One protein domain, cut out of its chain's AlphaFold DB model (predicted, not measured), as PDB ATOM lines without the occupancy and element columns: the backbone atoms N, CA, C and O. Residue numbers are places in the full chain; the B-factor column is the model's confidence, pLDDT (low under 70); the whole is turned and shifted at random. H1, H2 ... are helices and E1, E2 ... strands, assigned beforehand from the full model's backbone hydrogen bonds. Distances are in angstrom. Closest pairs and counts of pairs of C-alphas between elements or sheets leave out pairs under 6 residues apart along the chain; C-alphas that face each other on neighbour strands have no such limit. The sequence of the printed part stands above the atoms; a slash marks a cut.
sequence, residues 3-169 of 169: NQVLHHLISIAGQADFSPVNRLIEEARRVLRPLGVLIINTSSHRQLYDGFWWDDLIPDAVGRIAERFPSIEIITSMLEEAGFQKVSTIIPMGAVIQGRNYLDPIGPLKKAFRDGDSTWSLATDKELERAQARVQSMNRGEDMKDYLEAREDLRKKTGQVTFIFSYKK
ATOM      1  N   ASN A   3      45.479   1.960  41.066       95.94
ATOM      2  CA  ASN A   3      46.786   2.432  41.515       95.94
ATOM      3  C   ASN A   3      46.990   3.909  41.196       95.94
ATOM      4  O   ASN A   3      47.371   4.217  40.075       95.94
ATOM      5  N   GLN A   4      46.767   4.788  42.177       93.75
ATOM      6  CA  GLN A   4      46.944   6.237  42.034       93.75
ATOM      7  C   GLN A   4      46.106   6.820  40.884       93.75
ATOM      8  O   GLN A   4      46.594   7.601  40.083       93.75
ATOM      9  N   VAL A   5      44.834   6.407  40.786       94.06
ATOM     10  CA  VAL A   5      43.937   6.816  39.683       94.06
ATOM     11  C   VAL A   5      42.616   7.446  40.114       94.06
ATOM     12  O   VAL A   5      41.929   8.022  39.275       94.06
ATOM     13  N   LEU A   6      42.223   7.356  41.392       94.44
ATOM     14  CA  LEU A   6      40.893   7.822  41.811       94.44
ATOM     15  C   LEU A   6      40.700   9.323  41.567       94.44
ATOM     16  O   LEU A   6      39.660   9.737  41.061       94.44
ATOM     17  N   HIS A   7      41.732  10.117  41.836       92.25
ATOM     18  CA  HIS A   7      41.716  11.566  41.654       92.25
ATOM     19  C   HIS A   7      41.645  12.011  40.183       92.25
ATOM     20  O   HIS A   7      41.331  13.166  39.906       92.25
ATOM     21  N   HIS A   8      41.890  11.113  39.220       91.62
ATOM     22  CA  HIS A   8      41.669  11.392  37.798       91.62
ATOM     23  C   HIS A   8      40.195  11.285  37.392       91.62
ATOM     24  O   HIS A   8      39.810  11.818  36.354       91.62
ATOM     25  N   LEU A   9      39.364  10.607  38.191       91.06
ATOM     26  CA  LEU A   9      37.931  10.467  37.918       91.06
ATOM     27  C   LEU A   9      37.134  11.707  38.331       91.06
ATOM     28  O   LEU A   9      35.984  11.865  37.921       91.06
ATOM     29  N   ILE A  10      37.728  12.565  39.158       88.19
ATOM     30  CA  ILE A  10      37.070  13.726  39.741       88.19
ATOM     31  C   ILE A  10      37.412  14.948  38.893       88.19
ATOM     32  O   ILE A  10      38.544  15.434  38.871       88.19
ATOM     33  N   SER A  11      36.408  15.432  38.164       76.31
ATOM     34  CA  SER A  11      36.452  16.730  37.497       76.31
ATOM     35  C   SER A  11      36.006  17.834  38.457       76.31
ATOM     36  O   SER A  11      35.421  17.555  39.502       76.31
ATOM     37  N   ILE A  12      36.212  19.095  38.068       62.88
ATOM     38  CA  ILE A  12      35.766  20.277  38.829       62.88
ATOM     39  C   ILE A  12      34.260  20.201  39.167       62.88
ATOM     40  O   ILE A  12      33.843  20.606  40.242       62.88
ATOM     41  N   ALA A  13      33.437  19.608  38.294       56.84
ATOM     42  CA  ALA A  13      31.995  19.456  38.517       56.84
ATOM     43  C   ALA A  13      31.610  18.280  39.444       56.84
ATOM     44  O   ALA A  13      30.457  18.189  39.851       56.84
ATOM     45  N   GLY A  14      32.542  17.371  39.757       58.50
ATOM     46  CA  GLY A  14      32.310  16.158  40.558       58.50
ATOM     47  C   GLY A  14      32.993  16.160  41.930       58.50
ATOM     48  O   GLY A  14      33.088  15.107  42.558       58.50
ATOM     49  N   GLN A  15      33.511  17.311  42.374       63.53
ATOM     50  CA  GLN A  15      34.262  17.439  43.631       63.53
ATOM     51  C   GLN A  15      33.387  17.270  44.885       63.53
ATOM     52  O   GLN A  15      33.887  16.823  45.909       63.53
ATOM     53  N   ALA A  16      32.095  17.614  44.823       67.94
ATOM     54  CA  ALA A  16      31.257  17.703  46.023       67.94
ATOM     55  C   ALA A  16      30.805  16.344  46.590       67.94
ATOM     56  O   ALA A  16      30.599  16.240  47.795       67.94
ATOM     57  N   ASP A  17      30.640  15.316  45.749       80.06
ATOM     58  CA  ASP A  17      30.071  14.022  46.166       80.06
ATOM     59  C   ASP A  17      30.952  12.804  45.853       80.06
ATOM     60  O   ASP A  17      30.627  11.685  46.252       80.06
ATOM     61  N   PHE A  18      32.056  13.000  45.121       91.38
ATOM     62  CA  PHE A  18      32.931  11.928  44.644       91.38
ATOM     63  C   PHE A  18      32.175  10.772  43.954       91.38
ATOM     64  O   PHE A  18      32.650   9.633  43.916       91.38
ATOM     65  N   SER A  19      31.018  11.048  43.342       91.50
ATOM     66  CA  SER A  19      30.179  10.047  42.672       91.50
ATOM     67  C   SER A  19      30.900   9.211  41.601       91.50
ATOM     68  O   SER A  19      30.563   8.030  41.453       91.50
ATOM     69  N   PRO A  20      31.922   9.707  40.863       94.12
ATOM     70  CA  PRO A  20      32.713   8.851  39.979       94.12
ATOM     71  C   PRO A  20      33.474   7.740  40.719       94.12
ATOM     72  O   PRO A  20      33.596   6.637  40.186       94.12
ATOM     73  N   VAL A  21      33.944   8.000  41.945       95.62
ATOM     74  CA  VAL A  21      34.626   7.004  42.786       95.62
ATOM     75  C   VAL A  21      33.630   5.948  43.261       95.62
ATOM     76  O   VAL A  21      33.909   4.759  43.126       95.62
ATOM     77  N   ASN A  22      32.435   6.362  43.693       94.44
ATOM     78  CA  ASN A  22      31.345   5.441  44.033       94.44
ATOM     79  C   ASN A  22      30.986   4.507  42.870       94.44
ATOM     80  O   ASN A  22      30.913   3.292  43.040       94.44
ATOM     81  N   ARG A  23      30.838   5.048  41.654       95.56
ATOM     82  CA  ARG A  23      30.570   4.229  40.460       95.56
ATOM     83  C   ARG A  23      31.686   3.225  40.175       95.56
ATOM     84  O   ARG A  23      31.394   2.090  39.813       95.56
ATOM     85  N   LEU A  24      32.950   3.612  40.353       97.12
ATOM     86  CA  LEU A  24      34.074   2.682  40.228       97.12
ATOM     87  C   LEU A  24      33.978   1.546  41.254       97.12
ATOM     88  O   LEU A  24      34.229   0.393  40.904       97.12
ATOM     89  N   ILE A  25      33.626   1.858  42.503       97.88
ATOM     90  CA  ILE A  25      33.495   0.869  43.579       97.88
ATOM     91  C   ILE A  25      32.355  -0.114  43.271       97.88
ATOM     92  O   ILE A  25      32.562  -1.327  43.363       97.88
ATOM     93  N   GLU A  26      31.195   0.375  42.829       97.50
ATOM     94  CA  GLU A  26      30.075  -0.480  42.421       97.50
ATOM     95  C   GLU A  26      30.428  -1.383  41.237       97.50
ATOM     96  O   GLU A  26      30.153  -2.586  41.262       97.50
ATOM     97  N   GLU A  27      31.112  -0.849  40.222       98.12
ATOM     98  CA  GLU A  27      31.556  -1.657  39.087       98.12
ATOM     99  C   GLU A  27      32.587  -2.710  39.503       98.12
ATOM    100  O   GLU A  27      32.489  -3.867  39.085       98.12
ATOM    101  N   ALA A  28      33.529  -2.365  40.388       98.06
ATOM    102  CA  ALA A  28      34.474  -3.324  40.949       98.06
ATOM    103  C   ALA A  28      33.745  -4.448  41.699       98.06
ATOM    104  O   ALA A  28      34.039  -5.630  41.499       98.06
ATOM    105  N   ARG A  29      32.743  -4.110  42.515       97.56
ATOM    106  CA  ARG A  29      31.912  -5.104  43.196       97.56
ATOM    107  C   ARG A  29      31.148  -5.977  42.210       97.56
ATOM    108  O   ARG A  29      31.078  -7.188  42.411       97.56
ATOM    109  N   ARG A  30      30.578  -5.411  41.146       97.88
ATOM    110  CA  ARG A  30      29.829  -6.168  40.132       97.88
ATOM    111  C   ARG A  30      30.700  -7.244  39.481       97.88
ATOM    112  O   ARG A  30      30.248  -8.382  39.363       97.88
ATOM    113  N   VAL A  31      31.939  -6.908  39.111       97.88
ATOM    114  CA  VAL A  31      32.828  -7.805  38.343       97.88
ATOM    115  C   VAL A  31      33.654  -8.768  39.194       97.88
ATOM    116  O   VAL A  31      34.048  -9.826  38.703       97.88
ATOM    117  N   LEU A  32      33.936  -8.441  40.457       98.31
ATOM    118  CA  LEU A  32      34.680  -9.344  41.336       98.31
ATOM    119  C   LEU A  32      33.859 -10.608  41.639       98.31
ATOM    120  O   LEU A  32      32.648 -10.557  41.849       98.31
ATOM    121  N   ARG A  33      34.520 -11.766  41.712       97.31
ATOM    122  CA  ARG A  33      33.924 -12.991  42.276       97.31
ATOM    123  C   ARG A  33      33.740 -12.855  43.800       97.31
ATOM    124  O   ARG A  33      34.417 -12.009  44.391       97.31
ATOM    125  N   PRO A  34      32.899 -13.678  44.457       96.00
ATOM    126  CA  PRO A  34      32.853 -13.743  45.921       96.00
ATOM    127  C   PRO A  34      34.253 -13.935  46.517       96.00
ATOM    128  O   PRO A  34      35.067 -14.675  45.954       96.00
ATOM    129  N   LEU A  35      34.549 -13.236  47.616       95.12
ATOM    130  CA  LEU A  35      35.881 -13.146  48.241       95.12
ATOM    131  C   LEU A  35      36.980 -12.513  47.364       95.12
ATOM    132  O   LEU A  35      38.152 -12.516  47.742       95.12
ATOM    133  N   GLY A  36      36.631 -11.961  46.199       98.00
ATOM    134  CA  GLY A  36      37.535 -11.153  45.387       98.00
ATOM    135  C   GLY A  36      37.943  -9.873  46.118       98.00
ATOM    136  O   GLY A  36      37.156  -9.311  46.875       98.00
ATOM    137  N   VAL A  37      39.173  -9.410  45.885       98.25
ATOM    138  CA  VAL A  37      39.749  -8.266  46.606       98.25
ATOM    139  C   VAL A  37      39.801  -7.042  45.702       98.25
ATOM    140  O   VAL A  37      40.379  -7.093  44.611       98.25
ATOM    141  N   LEU A  38      39.245  -5.928  46.172       98.50
ATOM    142  CA  LEU A  38      39.541  -4.610  45.631       98.50
ATOM    143  C   LEU A  38      40.680  -4.000  46.453       98.50
ATOM    144  O   LEU A  38      40.611  -3.902  47.675       98.50
ATOM    145  N   ILE A  39      41.746  -3.617  45.755       98.50
ATOM    146  CA  ILE A  39      42.884  -2.901  46.332       98.50
ATOM    147  C   ILE A  39      42.916  -1.521  45.698       98.50
ATOM    148  O   ILE A  39      43.023  -1.418  44.469       98.50
ATOM    149  N   ILE A  40      42.844  -0.491  46.534       98.56
ATOM    150  CA  ILE A  40      42.984   0.909  46.148       98.56
ATOM    151  C   ILE A  40      44.298   1.412  46.738       98.56
ATOM    152  O   ILE A  40      44.456   1.448  47.950       98.56
ATOM    153  N   ASN A  41      45.237   1.800  45.884       97.94
ATOM    154  CA  ASN A  41      46.388   2.610  46.267       97.94
ATOM    155  C   ASN A  41      46.056   4.073  45.947       97.94
ATOM    156  O   ASN A  41      45.784   4.408  44.792       97.94
ATOM    157  N   THR A  42      46.054   4.912  46.975       97.31
ATOM    158  CA  THR A  42      45.800   6.356  46.906       97.31
ATOM    159  C   THR A  42      46.693   7.076  47.920       97.31
ATOM    160  O   THR A  42      47.515   6.440  48.576       97.31
ATOM    161  N   SER A  43      46.541   8.386  48.075       97.19
ATOM    162  CA  SER A  43      47.230   9.165  49.104       97.19
ATOM    163  C   SER A  43      46.207   9.894  49.972       97.19
ATOM    164  O   SER A  43      45.201  10.393  49.471       97.19
ATOM    165  N   SER A  44      46.437   9.923  51.285       97.25
ATOM    166  CA  SER A  44      45.679  10.798  52.184       97.25
ATOM    167  C   SER A  44      46.068  12.257  51.946       97.25
ATOM    168  O   SER A  44      47.143  12.529  51.414       97.25
ATOM    169  N   HIS A  45      45.255  13.218  52.395       95.88
ATOM    170  CA  HIS A  45      45.628  14.634  52.278       95.88
ATOM    171  C   HIS A  45      46.972  14.925  52.938       95.88
ATOM    172  O   HIS A  45      47.820  15.548  52.318       95.88
ATOM    173  N   ARG A  46      47.235  14.379  54.132       96.62
ATOM    174  CA  ARG A  46      48.551  14.510  54.775       96.62
ATOM    175  C   ARG A  46      49.682  13.998  53.876       96.62
ATOM    176  O   ARG A  46      50.716  14.643  53.781       96.62
ATOM    177  N   GLN A  47      49.489  12.873  53.191       97.69
ATOM    178  CA  GLN A  47      50.482  12.334  52.256       97.69
ATOM    179  C   GLN A  47      50.673  13.205  51.008       97.69
ATOM    180  O   GLN A  47      51.765  13.203  50.461       97.69
ATOM    181  N   LEU A  48      49.662  13.961  50.573       96.44
ATOM    182  CA  LEU A  48      49.804  14.898  49.451       96.44
ATOM    183  C   LEU A  48      50.639  16.133  49.802       96.44
ATOM    184  O   LEU A  48      51.272  16.692  48.922       96.44
ATOM    185  N   TYR A  49      50.614  16.581  51.059       96.69
ATOM    186  CA  TYR A  49      51.395  17.747  51.497       96.69
ATOM    187  C   TYR A  49      52.793  17.368  52.007       96.69
ATOM    188  O   TYR A  49      53.746  18.137  51.874       96.69
ATOM    189  N   ASP A  50      52.920  16.180  52.601       96.75
ATOM    190  CA  ASP A  50      54.086  15.790  53.396       96.75
ATOM    191  C   ASP A  50      54.704  14.446  52.979       96.75
ATOM    192  O   ASP A  50      55.651  13.973  53.614       96.75
ATOM    193  N   GLY A  51      54.158  13.797  51.948       96.19
ATOM    194  CA  GLY A  51      54.640  12.508  51.454       96.19
ATOM    195  C   GLY A  51      55.785  12.644  50.458       96.19
ATOM    196  O   GLY A  51      56.656  11.772  50.412       96.19
ATOM    197  N   PHE A  52      55.845  13.733  49.697       96.88
ATOM    198  CA  PHE A  52      56.959  14.000  48.803       96.88
ATOM    199  C   PHE A  52      57.678  15.277  49.215       96.88
ATOM    200  O   PHE A  52      57.098  16.275  49.657       96.88
ATOM    201  N   TRP A  53      59.005  15.250  49.099       97.38
ATOM    202  CA  TRP A  53      59.804  16.386  49.538       97.38
ATOM    203  C   TRP A  53      59.501  17.649  48.726       97.38
ATOM    204  O   TRP A  53      59.571  18.740  49.282       97.38
ATOM    205  N   TRP A  54      59.114  17.498  47.455       96.88
ATOM    206  CA  TRP A  54      58.819  18.610  46.557       96.88
ATOM    207  C   TRP A  54      57.427  19.219  46.727       96.88
ATOM    208  O   TRP A  54      57.201  20.300  46.191       96.88
ATOM    209  N   ASP A  55      56.505  18.581  47.451       96.38
ATOM    210  CA  ASP A  55      55.135  19.093  47.619       96.38
ATOM    211  C   ASP A  55      55.136  20.496  48.253       96.38
ATOM    212  O   ASP A  55      54.414  21.396  47.823       96.38
ATOM    213  N   ASP A  56      56.061  20.728  49.190       97.19
ATOM    214  CA  ASP A  56      56.309  22.025  49.837       97.19
ATOM    215  C   ASP A  56      56.827  23.116  48.873       97.19
ATOM    216  O   ASP A  56      56.782  24.308  49.182       97.19
ATOM    217  N   LEU A  57      57.309  22.752  47.680       98.00
ATOM    218  CA  LEU A  57      57.722  23.721  46.658       98.00
ATOM    219  C   LEU A  57      56.535  24.284  45.868       98.00
ATOM    220  O   LEU A  57      56.649  25.377  45.309       98.00
ATOM    221  N   ILE A  58      55.425  23.547  45.802       97.75
ATOM    222  CA  ILE A  58      54.247  23.863  44.979       97.75
ATOM    223  C   ILE A  58      52.931  23.717  45.772       97.75
ATOM    224  O   ILE A  58      51.992  23.082  45.288       97.75
ATOM    225  N   PRO A  59      52.811  24.331  46.966       97.25
ATOM    226  CA  PRO A  59      51.696  24.084  47.886       97.25
ATOM    227  C   PRO A  59      50.322  24.402  47.278       97.25
ATOM    228  O   PRO A  59      49.354  23.692  47.529       97.25
ATOM    229  N   ASP A  60      50.236  25.417  46.418       97.38
ATOM    230  CA  ASP A  60      48.993  25.786  45.732       97.38
ATOM    231  C   ASP A  60      48.547  24.706  44.723       97.38
ATOM    232  O   ASP A  60      47.356  24.419  44.582       97.38
ATOM    233  N   ALA A  61      49.499  24.070  44.029       97.06
ATOM    234  CA  ALA A  61      49.219  22.970  43.105       97.06
ATOM    235  C   ALA A  61      48.789  21.706  43.862       97.06
ATOM    236  O   ALA A  61      47.854  21.022  43.437       97.06
ATOM    237  N   VAL A  62      49.422  21.447  45.012       97.50
ATOM    238  CA  VAL A  62      49.021  20.388  45.947       97.50
ATOM    239  C   VAL A  62      47.606  20.643  46.470       97.50
ATOM    240  O   VAL A  62      46.781  19.733  46.459       97.50
ATOM    241  N   GLY A  63      47.269  21.881  46.839       95.81
ATOM    242  CA  GLY A  63      45.911  22.248  47.252       95.81
ATOM    243  C   GLY A  63      44.871  21.924  46.180       95.81
ATOM    244  O   GLY A  63      43.886  21.236  46.450       95.81
ATOM    245  N   ARG A  64      45.146  22.313  44.928       94.06
ATOM    246  CA  ARG A  64      44.263  22.020  43.787       94.06
ATOM    247  C   ARG A  64      44.110  20.527  43.507       94.06
ATOM    248  O   ARG A  64      43.030  20.101  43.093       94.06
ATOM    249  N   ILE A  65      45.163  19.720  43.678       93.06
ATOM    250  CA  ILE A  65      45.029  18.270  43.497       93.06
ATOM    251  C   ILE A  65      44.304  17.624  44.676       93.06
ATOM    252  O   ILE A  65      43.495  16.733  44.443       93.06
ATOM    253  N   ALA A  66      44.522  18.093  45.906       94.19
ATOM    254  CA  ALA A  66      43.930  17.534  47.120       94.19
ATOM    255  C   ALA A  66      42.395  17.578  47.117       94.19
ATOM    256  O   ALA A  66      41.762  16.635  47.588       94.19
ATOM    257  N   GLU A  67      41.789  18.593  46.495       92.12
ATOM    258  CA  GLU A  67      40.335  18.663  46.266       92.12
ATOM    259  C   GLU A  67      39.787  17.484  45.441       92.12
ATOM    260  O   GLU A  67      38.596  17.182  45.479       92.12
ATOM    261  N   ARG A  68      40.647  16.806  44.675       92.50
ATOM    262  CA  ARG A  68      40.299  15.622  43.878       92.50
ATOM    263  C   ARG A  68      40.540  14.316  44.629       92.50
ATOM    264  O   ARG A  68      40.334  13.255  44.053       92.50
ATOM    265  N   PHE A  69      41.003  14.350  45.873       94.44
ATOM    266  CA  PHE A  69      41.208  13.151  46.679       94.44
ATOM    267  C   PHE A  69      40.119  13.067  47.751       94.44
ATOM    268  O   PHE A  69      40.110  13.894  48.665       94.44
ATOM    269  N   PRO A  70      39.228  12.058  47.698       94.00
ATOM    270  CA  PRO A  70      38.395  11.735  48.845       94.00
ATOM    271  C   PRO A  70      39.289  11.324  50.020       94.00
ATOM    272  O   PRO A  70      40.340  10.704  49.822       94.00
ATOM    273  N   SER A  71      38.872  11.646  51.246       95.19
ATOM    274  CA  SER A  71      39.600  11.194  52.433       95.19
ATOM    275  C   SER A  71      39.579   9.663  52.529       95.19
ATOM    276  O   SER A  71      38.722   8.994  51.944       95.19
ATOM    277  N   ILE A  72      40.516   9.086  53.281       97.25
ATOM    278  CA  ILE A  72      40.576   7.627  53.461       97.25
ATOM    279  C   ILE A  72      39.298   7.113  54.139       97.25
ATOM    280  O   ILE A  72      38.805   6.037  53.801       97.25
ATOM    281  N   GLU A  73      38.734   7.909  55.045       96.44
ATOM    282  CA  GLU A  73      37.471   7.652  55.730       96.44
ATOM    283  C   GLU A  73      36.312   7.626  54.733       96.44
ATOM    284  O   GLU A  73      35.563   6.655  54.714       96.44
ATOM    285  N   ILE A  74      36.226   8.617  53.835       95.62
ATOM    286  CA  ILE A  74      35.201   8.651  52.781       95.62
ATOM    287  C   ILE A  74      35.299   7.405  51.894       95.62
ATOM    288  O   ILE A  74      34.291   6.745  51.658       95.62
ATOM    289  N   ILE A  75      36.500   7.035  51.433       97.38
ATOM    290  CA  ILE A  75      36.682   5.834  50.597       97.38
ATOM    291  C   ILE A  75      36.262   4.574  51.362       97.38
ATOM    292  O   ILE A  75      35.631   3.688  50.789       97.38
ATOM    293  N   THR A  76      36.598   4.487  52.650       97.62
ATOM    294  CA  THR A  76      36.227   3.356  53.511       97.62
ATOM    295  C   THR A  76      34.712   3.229  53.629       97.62
ATOM    296  O   THR A  76      34.185   2.150  53.363       97.62
ATOM    297  N   SER A  77      34.006   4.327  53.917       96.81
ATOM    298  CA  SER A  77      32.541   4.339  53.989       96.81
ATOM    299  C   SER A  77      31.896   3.947  52.658       96.81
ATOM    300  O   SER A  77      31.022   3.089  52.642       96.81
ATOM    301  N   MET A  78      32.390   4.467  51.528       96.75
ATOM    302  CA  MET A  78      31.896   4.085  50.197       96.75
ATOM    303  C   MET A  78      32.053   2.580  49.914       96.75
ATOM    304  O   MET A  78      31.181   1.955  49.314       96.75
ATOM    305  N   LEU A  79      33.164   1.971  50.345       98.12
ATOM    306  CA  LEU A  79      33.388   0.530  50.192       98.12
ATOM    307  C   LEU A  79      32.400  -0.288  51.036       98.12
ATOM    308  O   LEU A  79      31.879  -1.298  50.557       98.12
ATOM    309  N   GLU A  80      32.153   0.130  52.276       97.31
ATOM    310  CA  GLU A  80      31.216  -0.531  53.189       97.31
ATOM    311  C   GLU A  80      29.768  -0.415  52.702       97.31
ATOM    312  O   GLU A  80      29.061  -1.422  52.653       97.31
ATOM    313  N   GLU A  81      29.350   0.775  52.263       96.50
ATOM    314  CA  GLU A  81      28.021   1.037  51.696       96.50
ATOM    315  C   GLU A  81      27.759   0.206  50.435       96.50
ATOM    316  O   GLU A  81      26.670  -0.347  50.270       96.50
ATOM    317  N   ALA A  82      28.778   0.028  49.591       96.69
ATOM    318  CA  ALA A  82      28.702  -0.855  48.432       96.69
ATOM    319  C   ALA A  82      28.596  -2.345  48.818       96.69
ATOM    320  O   ALA A  82      28.238  -3.185  47.995       96.69
ATOM    321  N   GLY A  83      28.890  -2.726  50.064       96.75
ATOM    322  CA  GLY A  83      28.817  -4.109  50.540       96.75
ATOM    323  C   GLY A  83      30.131  -4.887  50.437       96.75
ATOM    324  O   GLY A  83      30.116  -6.125  50.415       96.75
ATOM    325  N   PHE A  84      31.274  -4.196  50.374       98.12
ATOM    326  CA  PHE A  84      32.553  -4.821  50.705       98.12
ATOM    327  C   PHE A  84      32.676  -5.036  52.221       98.12
ATOM    328  O   PHE A  84      32.037  -4.371  53.028       98.12
ATOM    329  N   GLN A  85      33.523  -5.983  52.616       96.62
ATOM    330  CA  GLN A  85      33.800  -6.322  54.012       96.62
ATOM    331  C   GLN A  85      35.304  -6.341  54.295       96.62
ATOM    332  O   GLN A  85      36.123  -6.417  53.372       96.62
ATOM    333  N   LYS A  86      35.658  -6.340  55.589       95.12
ATOM    334  CA  LYS A  86      37.048  -6.373  56.081       95.12
ATOM    335  C   LYS A  86      37.901  -5.251  55.476       95.12
ATOM    336  O   LYS A  86      39.016  -5.503  55.015       95.12
ATOM    337  N   VAL A  87      37.352  -4.034  55.447       96.75
ATOM    338  CA  VAL A  87      38.086  -2.868  54.955       96.75
ATOM    339  C   VAL A  87      39.245  -2.586  55.907       96.75
ATOM    340  O   VAL A  87      39.066  -2.503  57.118       96.75
ATOM    341  N   SER A  88      40.457  -2.525  55.367       96.88
ATOM    342  CA  SER A  88      41.677  -2.295  56.143       96.88
ATOM    343  C   SER A  88      42.656  -1.445  55.351       96.88
ATOM    344  O   SER A  88      42.627  -1.442  54.118       96.88
ATOM    345  N   THR A  89      43.522  -0.726  56.058       97.94
ATOM    346  CA  THR A  89      44.494   0.183  55.453       97.94
ATOM    347  C   THR A  89      45.920  -0.193  55.839       97.94
ATOM    348  O   THR A  89      46.180  -0.685  56.936       97.94
ATOM    349  N   ILE A  90      46.859   0.020  54.918       97.94
ATOM    350  CA  ILE A  90      48.294  -0.161  55.140       97.94
ATOM    351  C   ILE A  90      49.031   1.038  54.553       97.94
ATOM    352  O   ILE A  90      48.866   1.368  53.378       97.94
ATOM    353  N   ILE A  91      49.895   1.647  55.363       98.25
ATOM    354  CA  ILE A  91      50.816   2.698  54.933       98.25
ATOM    355  C   ILE A  91      52.233   2.104  54.910       98.25
ATOM    356  O   ILE A  91      52.770   1.764  55.968       98.25
ATOM    357  N   PRO A  92      52.871   1.948  53.737       96.81
ATOM    358  CA  PRO A  92      54.225   1.419  53.650       96.81
ATOM    359  C   PRO A  92      55.252   2.504  54.008       96.81
ATOM    360  O   PRO A  92      55.838   3.139  53.136       96.81
ATOM    361  N   MET A  93      55.497   2.703  55.305       95.62
ATOM    362  CA  MET A  93      56.354   3.786  55.829       95.62
ATOM    363  C   MET A  93      57.785   3.789  55.254       95.62
ATOM    364  O   MET A  93      58.386   4.842  55.043       95.62
ATOM    365  N   GLY A  94      58.336   2.600  54.989       91.94
ATOM    366  CA  GLY A  94      59.684   2.431  54.439       91.94
ATOM    367  C   GLY A  94      59.764   2.482  52.910       91.94
ATOM    368  O   GLY A  94      60.868   2.492  52.374       91.94
ATOM    369  N   ALA A  95      58.630   2.493  52.203       92.00
ATOM    370  CA  ALA A  95      58.635   2.534  50.747       92.00
ATOM    371  C   ALA A  95      58.923   3.950  50.236       92.00
ATOM    372  O   ALA A  95      58.478   4.942  50.816       92.00
ATOM    373  N   VAL A  96      59.657   4.009  49.123       93.94
ATOM    374  CA  VAL A  96      59.999   5.244  48.418       93.94
ATOM    375  C   VAL A  96      59.597   5.108  46.952       93.94
ATOM    376  O   VAL A  96      60.134   4.284  46.207       93.94
ATOM    377  N   ILE A  97      58.637   5.923  46.539       90.69
ATOM    378  CA  ILE A  97      58.194   6.101  45.161       90.69
ATOM    379  C   ILE A  97      59.243   6.931  44.415       90.69
ATOM    380  O   ILE A  97      59.907   7.776  45.002       90.69
ATOM    381  N   GLN A  98      59.425   6.648  43.122       85.81
ATOM    382  CA  GLN A  98      60.519   7.139  42.261       85.81
ATOM    383  C   GLN A  98      61.924   6.580  42.577       85.81
ATOM    384  O   GLN A  98      62.884   6.867  41.855       85.81
ATOM    385  N   GLY A  99      62.054   5.701  43.578       88.94
ATOM    386  CA  GLY A  99      63.263   4.911  43.822       88.94
ATOM    387  C   GLY A  99      64.525   5.767  43.958       88.94
ATOM    388  O   GLY A  99      64.555   6.728  44.718       88.94
ATOM    389  N   ARG A 100      65.581   5.430  43.206       88.69
ATOM    390  CA  ARG A 100      66.880   6.129  43.279       88.69
ATOM    391  C   ARG A 100      66.825   7.598  42.850       88.69
ATOM    392  O   ARG A 100      67.697   8.358  43.248       88.69
ATOM    393  N   ASN A 101      65.823   7.987  42.063       89.31
ATOM    394  CA  ASN A 101      65.681   9.362  41.587       89.31
ATOM    395  C   ASN A 101      64.949  10.254  42.590       89.31
ATOM    396  O   ASN A 101      64.927  11.464  42.408       89.31
ATOM    397  N   TYR A 102      64.348   9.669  43.627       94.94
ATOM    398  CA  TYR A 102      63.486  10.398  44.540       94.94
ATOM    399  C   TYR A 102      64.217  11.559  45.230       94.94
ATOM    400  O   TYR A 102      63.696  12.660  45.212       94.94
ATOM    401  N   LEU A 103      65.440  11.369  45.743       96.19
ATOM    402  CA  LEU A 103      66.232  12.428  46.401       96.19
ATOM    403  C   LEU A 103      67.174  13.185  45.448       96.19
ATOM    404  O   LEU A 103      68.255  13.604  45.853       96.19
ATOM    405  N   ASP A 104      66.808  13.339  44.173       96.50
ATOM    406  CA  ASP A 104      67.590  14.137  43.222       96.50
ATOM    407  C   ASP A 104      67.461  15.645  43.539       96.50
ATOM    408  O   ASP A 104      66.397  16.225  43.296       96.50
ATOM    409  N   PRO A 105      68.525  16.322  44.021       96.56
ATOM    410  CA  PRO A 105      68.454  17.718  44.470       96.56
ATOM    411  C   PRO A 105      68.185  18.712  43.332       96.56
ATOM    412  O   PRO A 105      67.785  19.851  43.570       96.56
ATOM    413  N   ILE A 106      68.387  18.299  42.079       96.88
ATOM    414  CA  ILE A 106      68.058  19.096  40.891       96.88
ATOM    415  C   ILE A 106      66.849  18.530  40.140       96.88
ATOM    416  O   ILE A 106      66.521  19.020  39.057       96.88
ATOM    417  N   GLY A 107      66.177  17.520  40.703       96.62
ATOM    418  CA  GLY A 107      65.022  16.835  40.126       96.62
ATOM    419  C   GLY A 107      63.967  17.809  39.596       96.62
ATOM    420  O   GLY A 107      63.749  17.832  38.387       96.62
ATOM    421  N   PRO A 108      63.397  18.707  40.420       97.31
ATOM    422  CA  PRO A 108      62.384  19.673  39.985       97.31
ATOM    423  C   PRO A 108      62.786  20.582  38.808       97.31
ATOM    424  O   PRO A 108      61.920  21.113  38.110       97.31
ATOM    425  N   LEU A 109      64.087  20.760  38.546       97.62
ATOM    426  CA  LEU A 109      64.577  21.530  37.394       97.62
ATOM    427  C   LEU A 109      64.495  20.731  36.081       97.62
ATOM    428  O   LEU A 109      64.475  21.307  34.994       97.62
ATOM    429  N   LYS A 110      64.422  19.399  36.158       97.31
ATOM    430  CA  LYS A 110      64.350  18.488  35.015       97.31
ATOM    431  C   LYS A 110      62.893  18.233  34.649       97.31
ATOM    432  O   LYS A 110      62.114  17.732  35.457       97.31
ATOM    433  N   LYS A 111      62.518  18.484  33.391       95.56
ATOM    434  CA  LYS A 111      61.164  18.164  32.903       95.56
ATOM    435  C   LYS A 111      60.814  16.683  33.117       95.56
ATOM    436  O   LYS A 111      59.746  16.394  33.626       95.56
ATOM    437  N   ALA A 112      61.742  15.770  32.819       94.81
ATOM    438  CA  ALA A 112      61.523  14.330  32.974       94.81
ATOM    439  C   ALA A 112      61.226  13.894  34.425       94.81
ATOM    440  O   ALA A 112      60.524  12.912  34.629       94.81
ATOM    441  N   PHE A 113      61.740  14.619  35.424       95.62
ATOM    442  CA  PHE A 113      61.396  14.382  36.828       95.62
ATOM    443  C   PHE A 113      59.968  14.847  37.116       95.62
ATOM    444  O   PHE A 113      59.173  14.102  37.678       95.62
ATOM    445  N   ARG A 114      59.630  16.067  36.676       96.00
ATOM    446  CA  ARG A 114      58.291  16.645  36.856       96.00
ATOM    447  C   ARG A 114      57.205  15.841  36.147       96.00
ATOM    448  O   ARG A 114      56.120  15.689  36.682       96.00
ATOM    449  N   ASP A 115      57.512  15.268  34.988       93.44
ATOM    450  CA  ASP A 115      56.601  14.374  34.264       93.44
ATOM    451  C   ASP A 115      56.310  13.069  35.044       93.44
ATOM    452  O   ASP A 115      55.365  12.355  34.717       93.44
ATOM    453  N   GLY A 116      57.102  12.752  36.077       90.75
ATOM    454  CA  GLY A 116      56.920  11.593  36.953       90.75
ATOM    455  C   GLY A 116      55.897  11.778  38.080       90.75
ATOM    456  O   GLY A 116      55.623  10.813  38.792       90.75
ATOM    457  N   ASP A 117      55.342  12.980  38.258       92.38
ATOM    458  CA  ASP A 117      54.272  13.262  39.219       92.38
ATOM    459  C   ASP A 117      53.285  14.284  38.631       92.38
ATOM    460  O   ASP A 117      53.647  15.405  38.268       92.38
ATOM    461  N   SER A 118      52.009  13.909  38.537       88.62
ATOM    462  CA  SER A 118      50.987  14.739  37.894       88.62
ATOM    463  C   SER A 118      50.709  16.061  38.614       88.62
ATOM    464  O   SER A 118      50.169  16.978  37.995       88.62
ATOM    465  N   THR A 119      51.087  16.207  39.884       94.06
ATOM    466  CA  THR A 119      50.896  17.445  40.659       94.06
ATOM    467  C   THR A 119      51.623  18.620  40.010       94.06
ATOM    468  O   THR A 119      51.081  19.725  39.945       94.06
ATOM    469  N   TRP A 120      52.784  18.373  39.389       95.81
ATOM    470  CA  TRP A 120      53.517  19.391  38.630       95.81
ATOM    471  C   TRP A 120      52.736  19.953  37.446       95.81
ATOM    472  O   TRP A 120      52.957  21.102  37.075       95.81
ATOM    473  N   SER A 121      51.822  19.178  36.852       93.31
ATOM    474  CA  SER A 121      51.008  19.651  35.724       93.31
ATOM    475  C   SER A 121      49.912  20.633  36.145       93.31
ATOM    476  O   SER A 121      49.347  21.321  35.297       93.31
ATOM    477  N   LEU A 122      49.621  20.720  37.448       94.50
ATOM    478  CA  LEU A 122      48.684  21.690  38.010       94.50
ATOM    479  C   LEU A 122      49.370  22.961  38.507       94.50
ATOM    480  O   LEU A 122      48.667  23.891  38.905       94.50
ATOM    481  N   ALA A 123      50.704  23.014  38.520       97.06
ATOM    482  CA  ALA A 123      51.436  24.234  38.820       97.06
ATOM    483  C   ALA A 123      51.325  25.206  37.636       97.06
ATOM    484  O   ALA A 123      51.601  24.858  36.490       97.06
ATOM    485  N   THR A 124      50.926  26.438  37.923       97.75
ATOM    486  CA  THR A 124      51.011  27.569  36.999       97.75
ATOM    487  C   THR A 124      52.469  27.893  36.692       97.75
ATOM    488  O   THR A 124      53.359  27.608  37.497       97.75
ATOM    489  N   ASP A 125      52.713  28.585  35.579       97.81
ATOM    490  CA  ASP A 125      54.063  29.023  35.201       97.81
ATOM    491  C   ASP A 125      54.742  29.809  36.332       97.81
ATOM    492  O   ASP A 125      55.889  29.543  36.677       97.81
ATOM    493  N   LYS A 126      53.996  30.692  37.012       98.19
ATOM    494  CA  LYS A 126      54.511  31.476  38.144       98.19
ATOM    495  C   LYS A 126      54.877  30.618  39.355       98.19
ATOM    496  O   LYS A 126      55.852  30.918  40.036       98.19
ATOM    497  N   GLU A 127      54.079  29.609  39.696       98.19
ATOM    498  CA  GLU A 127      54.406  28.697  40.805       98.19
ATOM    499  C   GLU A 127      55.620  27.835  40.454       98.19
ATOM    500  O   GLU A 127      56.502  27.649  41.291       98.19
ATOM    501  N   LEU A 128      55.701  27.370  39.205       98.19
ATOM    502  CA  LEU A 128      56.830  26.593  38.713       98.19
ATOM    503  C   LEU A 128      58.129  27.411  38.718       98.19
ATOM    504  O   LEU A 128      59.147  26.921  39.201       98.19
ATOM    505  N   GLU A 129      58.097  28.654  38.237       98.19
ATOM    506  CA  GLU A 129      59.238  29.576  38.280       98.19
ATOM    507  C   GLU A 129      59.718  29.805  39.718       98.19
ATOM    508  O   GLU A 129      60.916  29.717  39.992       98.19
ATOM    509  N   ARG A 130      58.793  30.028  40.666       98.31
ATOM    510  CA  ARG A 130      59.129  30.167  42.094       98.31
ATOM    511  C   ARG A 130      59.777  28.902  42.653       98.31
ATOM    512  O   ARG A 130      60.805  28.994  43.323       98.31
ATOM    513  N   ALA A 131      59.207  27.731  42.367       98.19
ATOM    514  CA  ALA A 131      59.748  26.448  42.808       98.19
ATOM    515  C   ALA A 131      61.166  26.221  42.257       98.19
ATOM    516  O   ALA A 131      62.083  25.878  43.005       98.19
ATOM    517  N   GLN A 132      61.376  26.478  40.964       98.25
ATOM    518  CA  GLN A 132      62.681  26.351  40.316       98.25
ATOM    519  C   GLN A 132      63.702  27.339  40.886       98.25
ATOM    520  O   GLN A 132      64.825  26.937  41.193       98.25
ATOM    521  N   ALA A 133      63.318  28.600  41.094       98.19
ATOM    522  CA  ALA A 133      64.182  29.603  41.707       98.19
ATOM    523  C   ALA A 133      64.589  29.209  43.137       98.19
ATOM    524  O   ALA A 133      65.765  29.319  43.492       98.19
ATOM    525  N   ARG A 134      63.650  28.680  43.938       97.94
ATOM    526  CA  ARG A 134      63.920  28.173  45.294       97.94
ATOM    527  C   ARG A 134      64.905  27.004  45.265       97.94
ATOM    528  O   ARG A 134      65.903  27.039  45.981       97.94
ATOM    529  N   VAL A 135      64.690  26.018  44.392       98.12
ATOM    530  CA  VAL A 135      65.597  24.867  44.216       98.12
ATOM    531  C   VAL A 135      66.992  25.312  43.776       98.12
ATOM    532  O   VAL A 135      67.988  24.844  44.323       98.12
ATOM    533  N   GLN A 136      67.093  26.240  42.825       98.06
ATOM    534  CA  GLN A 136      68.378  26.794  42.397       98.06
ATOM    535  C   GLN A 136      69.086  27.550  43.526       98.06
ATOM    536  O   GLN A 136      70.300  27.432  43.667       98.06
ATOM    537  N   SER A 137      68.347  28.321  44.328       97.69
ATOM    538  CA  SER A 137      68.910  29.051  45.464       97.69
ATOM    539  C   SER A 137      69.471  28.100  46.517       97.69
ATOM    540  O   SER A 137      70.630  28.247  46.890       97.69
ATOM    541  N   MET A 138      68.700  27.087  46.927       97.62
ATOM    542  CA  MET A 138      69.136  26.106  47.932       97.62
ATOM    543  C   MET A 138      70.342  25.284  47.455       97.62
ATOM    544  O   MET A 138      71.234  24.986  48.240       97.62
ATOM    545  N   ASN A 139      70.419  24.955  46.161       96.44
ATOM    546  CA  ASN A 139      71.591  24.269  45.605       96.44
ATOM    547  C   ASN A 139      72.847  25.159  45.551       96.44
ATOM    548  O   ASN A 139      73.954  24.635  45.617       96.44
ATOM    549  N   ARG A 140      72.703  26.486  45.418       96.00
ATOM    550  CA  ARG A 140      73.839  27.427  45.462       96.00
ATOM    551  C   ARG A 140      74.282  27.764  46.885       96.00
ATOM    552  O   ARG A 140      75.458  28.033  47.083       96.00
ATOM    553  N   GLY A 141      73.340  27.815  47.825       87.94
ATOM    554  CA  GLY A 141      73.571  28.186  49.225       87.94
ATOM    555  C   GLY A 141      73.916  27.021  50.152       87.94
ATOM    556  O   GLY A 141      74.016  27.240  51.346       87.94
ATOM    557  N   GLU A 142      74.071  25.801  49.623       82.75
ATOM    558  CA  GLU A 142      74.327  24.554  50.373       82.75
ATOM    559  C   GLU A 142      73.175  24.066  51.287       82.75
ATOM    560  O   GLU A 142      73.237  22.952  51.803       82.75
ATOM    561  N   ASP A 143      72.056  24.796  51.372       95.31
ATOM    562  CA  ASP A 143      70.880  24.453  52.198       95.31
ATOM    563  C   ASP A 143      70.053  23.254  51.685       95.31
ATOM    564  O   ASP A 143      69.186  22.728  52.389       95.31
ATOM    565  N   MET A 144      70.260  22.816  50.435       97.25
ATOM    566  CA  MET A 144      69.433  21.763  49.818       97.25
ATOM    567  C   MET A 144      69.502  20.435  50.581       97.25
ATOM    568  O   MET A 144      68.507  19.715  50.664       97.25
ATOM    569  N   LYS A 145      70.669  20.101  51.133       96.75
ATOM    570  CA  LYS A 145      70.850  18.854  51.876       96.75
ATOM    571  C   LYS A 145      69.968  18.839  53.126       96.75
ATOM    572  O   LYS A 145      69.177  17.912  53.289       96.75
ATOM    573  N   ASP A 146      70.054  19.886  53.941       97.62
ATOM    574  CA  ASP A 146      69.287  20.017  55.183       97.62
ATOM    575  C   ASP A 146      67.781  20.070  54.899       97.62
ATOM    576  O   ASP A 146      66.978  19.459  55.606       97.62
ATOM    577  N   TYR A 147      67.388  20.729  53.804       98.06
ATOM    578  CA  TYR A 147      66.005  20.732  53.335       98.06
ATOM    579  C   TYR A 147      65.499  19.319  53.006       98.06
ATOM    580  O   TYR A 147      64.438  18.916  53.489       98.06
ATOM    581  N   LEU A 148      66.250  18.546  52.214       97.75
ATOM    582  CA  LEU A 148      65.880  17.171  51.868       97.75
ATOM    583  C   LEU A 148      65.844  16.260  53.100       97.75
ATOM    584  O   LEU A 148      64.932  15.444  53.210       97.75
ATOM    585  N   GLU A 149      66.784  16.412  54.036       97.62
ATOM    586  CA  GLU A 149      66.800  15.655  55.293       97.62
ATOM    587  C   GLU A 149      65.549  15.942  56.137       97.62
ATOM    588  O   GLU A 149      64.855  15.007  56.548       97.62
ATOM    589  N   ALA A 150      65.191  17.217  56.309       97.88
ATOM    590  CA  ALA A 150      63.986  17.610  57.036       97.88
ATOM    591  C   ALA A 150      62.705  17.061  56.382       97.88
ATOM    592  O   ALA A 150      61.811  16.555  57.072       97.88
ATOM    593  N   ARG A 151      62.614  17.118  55.046       97.69
ATOM    594  CA  ARG A 151      61.479  16.546  54.305       97.69
ATOM    595  C   ARG A 151      61.451  15.018  54.386       97.69
ATOM    596  O   ARG A 151      60.371  14.443  54.500       97.69
ATOM    597  N   GLU A 152      62.602  14.349  54.409       97.19
ATOM    598  CA  GLU A 152      62.662  12.895  54.576       97.19
ATOM    599  C   GLU A 152      62.239  12.424  55.960       97.19
ATOM    600  O   GLU A 152      61.552  11.406  56.089       97.19
ATOM    601  N   ASP A 153      62.602  13.160  57.000       96.94
ATOM    602  CA  ASP A 153      62.143  12.861  58.352       96.94
ATOM    603  C   ASP A 153      60.631  13.015  58.493       96.94
ATOM    604  O   ASP A 153      59.999  12.287  59.269       96.94
ATOM    605  N   LEU A 154      60.033  13.914  57.711       96.75
ATOM    606  CA  LEU A 154      58.589  14.037  57.618       96.75
ATOM    607  C   LEU A 154      57.968  12.880  56.824       96.75
ATOM    608  O   LEU A 154      57.050  12.230  57.334       96.75
ATOM    609  N   ARG A 155      58.513  12.536  55.647       97.31
ATOM    610  CA  ARG A 155      58.044  11.387  54.855       97.31
ATOM    611  C   ARG A 155      58.063  10.101  55.678       97.31
ATOM    612  O   ARG A 155      57.086   9.359  55.665       97.31
ATOM    613  N   LYS A 156      59.122   9.828  56.446       96.81
ATOM    614  CA  LYS A 156      59.223   8.625  57.303       96.81
ATOM    615  C   LYS A 156      58.131   8.537  58.377       96.81
ATOM    616  O   LYS A 156      57.873   7.443  58.872       96.81
ATOM    617  N   LYS A 157      57.495   9.657  58.740       96.94
ATOM    618  CA  LYS A 157      56.380   9.732  59.705       96.94
ATOM    619  C   LYS A 157      55.002   9.736  59.036       96.94
ATOM    620  O   LYS A 157      54.010   9.487  59.716       96.94
ATOM    621  N   THR A 158      54.937   9.999  57.733       97.38
ATOM    622  CA  THR A 158      53.685  10.159  56.974       97.38
ATOM    623  C   THR A 158      53.441   9.018  55.968       97.38
ATOM    624  O   THR A 158      52.297   8.639  55.709       97.38
ATOM    625  N   GLY A 159      54.505   8.438  55.412       97.69
ATOM    626  CA  GLY A 159      54.455   7.602  54.212       97.69
ATOM    627  C   GLY A 159      54.134   8.419  52.953       97.69
ATOM    628  O   GLY A 159      53.878   9.616  53.025       97.69
ATOM    629  N   GLN A 160      54.142   7.768  51.791       97.25
ATOM    630  CA  GLN A 160      53.794   8.403  50.506       97.25
ATOM    631  C   GLN A 160      52.401   8.033  50.002       97.25
ATOM    632  O   GLN A 160      51.760   8.801  49.288       97.25
ATOM    633  N   VAL A 161      51.940   6.837  50.357       97.25
ATOM    634  CA  VAL A 161      50.696   6.265  49.852       97.25
ATOM    635  C   VAL A 161      50.007   5.435  50.916       97.25
ATOM    636  O   VAL A 161      50.619   5.001  51.889       97.25
ATOM    637  N   THR A 162      48.726   5.185  50.708       98.38
ATOM    638  CA  THR A 162      47.885   4.325  51.526       98.38
ATOM    639  C   THR A 162      47.252   3.274  50.624       98.38
ATOM    640  O   THR A 162      46.617   3.592  49.618       98.38
ATOM    641  N   PHE A 163      47.418   2.010  50.998       98.44
ATOM    642  CA  PHE A 163      46.704   0.894  50.398       98.44
ATOM    643  C   PHE A 163      45.463   0.600  51.227       98.44
ATOM    644  O   PHE A 163      45.568   0.411  52.433       98.44
ATOM    645  N   ILE A 164      44.309   0.528  50.576       98.62
ATOM    646  CA  ILE A 164      43.038   0.116  51.161       98.62
ATOM    647  C   ILE A 164      42.678  -1.235  50.547       98.62
ATOM    648  O   ILE A 164      42.631  -1.371  49.321       98.62
ATOM    649  N   PHE A 165      42.442  -2.230  51.395       98.38
ATOM    650  CA  PHE A 165      42.046  -3.581  51.013       98.38
ATOM    651  C   PHE A 165      40.606  -3.809  51.432       98.38
ATOM    652  O   PHE A 165      40.263  -3.574  52.588       98.38
ATOM    653  N   SER A 166      39.783  -4.316  50.521       98.31
ATOM    654  CA  SER A 166      38.405  -4.688  50.818       98.31
ATOM    655  C   SER A 166      37.998  -5.941  50.045       98.31
ATOM    656  O   SER A 166      38.478  -6.205  48.940       98.31
ATOM    657  N   TYR A 167      37.125  -6.752  50.640       98.31
ATOM    658  CA  TYR A 167      36.734  -8.053  50.101       98.31
ATOM    659  C   TYR A 167      35.274  -8.022  49.681       98.31
ATOM    660  O   TYR A 167      34.415  -7.610  50.459       98.31
ATOM    661  N   LYS A 168      34.972  -8.476  48.464       97.50
ATOM    662  CA  LYS A 168      33.589  -8.675  48.041       97.50
ATOM    663  C   LYS A 168      32.971  -9.789  48.885       97.50
ATOM    664  O   LYS A 168      33.583 -10.849  49.053       97.50
ATOM    665  N   LYS A 169      31.774  -9.531  49.408       88.44
ATOM    666  CA  LYS A 169      30.963 -10.540  50.088       88.44
ATOM    667  C   LYS A 169      30.610 -11.711  49.172       88.44
ATOM    668  O   LYS A 169      30.313 -11.478  47.978       88.44
TER     669      LYS A 169
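What this domain is: This is residues 3 to 169 of the 169 residues of an uncharacterized protein of Candidatus Kentron sp. LPFa (UniProt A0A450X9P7). The model is an elongated body with a small sheet of three strands at one end and two long helices, H7 and H8, meeting in a V at the other. H4 and H1 cover one face of the sheet, while the helical hairpin of H2 and H3 lies in the middle of the length, with H6 packed on H3 and H8 on H2. The printed part has 167 residues with eight named helices and three named strands, in the order H1 E1 H2 H3 H4 E2 H5 H6 H7 H8 E3; the sheet runs E1 E3 E2, all antiparallel, and the class is mixed, helices and strands. The whole is compact, with a radius of gyration of the C-alphas of 17.8 A, and spans 58 by 35 by 23 A.

Where its parts are: Residues 3 to 18 hold no named element. H1, residues 19 to 31, begins at C-alpha 19 at (30.179, 10.047, 42.672) and is 18.6 A long from first to last C-alpha. E1, residues 37 to 42, is 15.8 A long. H2 is residues 45 to 50 and H3 residues 59 to 66. H4, residues 72 to 81, is 14.3 A long, and E2, residues 84 to 90, is 17.0 A long. After residues 91 to 110, again with no named element, come H5, residues 111 to 114, and H6, residues 118 to 122. H7, residues 125 to 140, is the longest helix at 22.3 A and ends at C-alpha 140 at (73.839, 27.427, 45.462). H8, residues 144 to 158, is 20.8 A long. E3, residues 162 to 168, is 19.6 A long and ends at C-alpha 168 at (33.589, -8.675, 48.041).

How they stand to each other: E3 is the inner strand of the sheet, and E1 and E2 are its edge strands. E1 and E3 are antiparallel at 159 degrees, with N 40 and O 164 within hydrogen-bond range at 2.9 A. E3 and E2 are antiparallel at 161 degrees, with N 165 and O 88 at 2.8 A. H1 and H4 are on one face, an arrangement of two layers, helices over a sheet. H4 lies over E3 and E2 at a height of 9.1 A and runs along the strands, at 4 degrees to E3 on the local plane; its closest C-alphas to E2 are those of Thr 76 and Val 87, 6.7 A apart. H1 and H4 only just touch, with 3 pairs of C-alphas within 8 A, through residues 22 to 25 of H1 alone; the closest are those of Asn 22 and Met 78, 6.3 A apart. H2 and H3 form a helical hairpin at a shallow tilt of 28 degrees, opposite ways, and touch closest at the C-alphas of His 45 and Ala 66, 6.2 A. H2 also touches H8, closest at Asp 50 and Arg 155, C-alphas 6.1 A apart. H3 touches H6, with the C-alphas of Ala 61 and Leu 122 5.3 A apart. H5 touches no helix. H7 and H8 are close but not clearly touching, at a steep tilt of 65 degrees, with the closest C-alphas, of Met 138 and Met 144, 4.7 A apart. Every O i to N i+4 pair is within hydrogen-bond range in H1, H2, H3, H4 and H7; H8 has 10 of 11, H6 has 0 of 1 but 2 of 2 O i to N i+3 pairs, and H5 is too short for an i+4 pair.

The domain as a whole: The two C-alphas farthest apart are those of Pro 34 and Gly 141, 58.5 A. The printed part has no cut and ends at residue 169, the chain's last. The link from E2 to H5, 20 residues, is long; that from H2 to H3 is short, and the other links are tight. The mean pLDDT of the printed part is 94.7, and residues 12 to 16 are under 70.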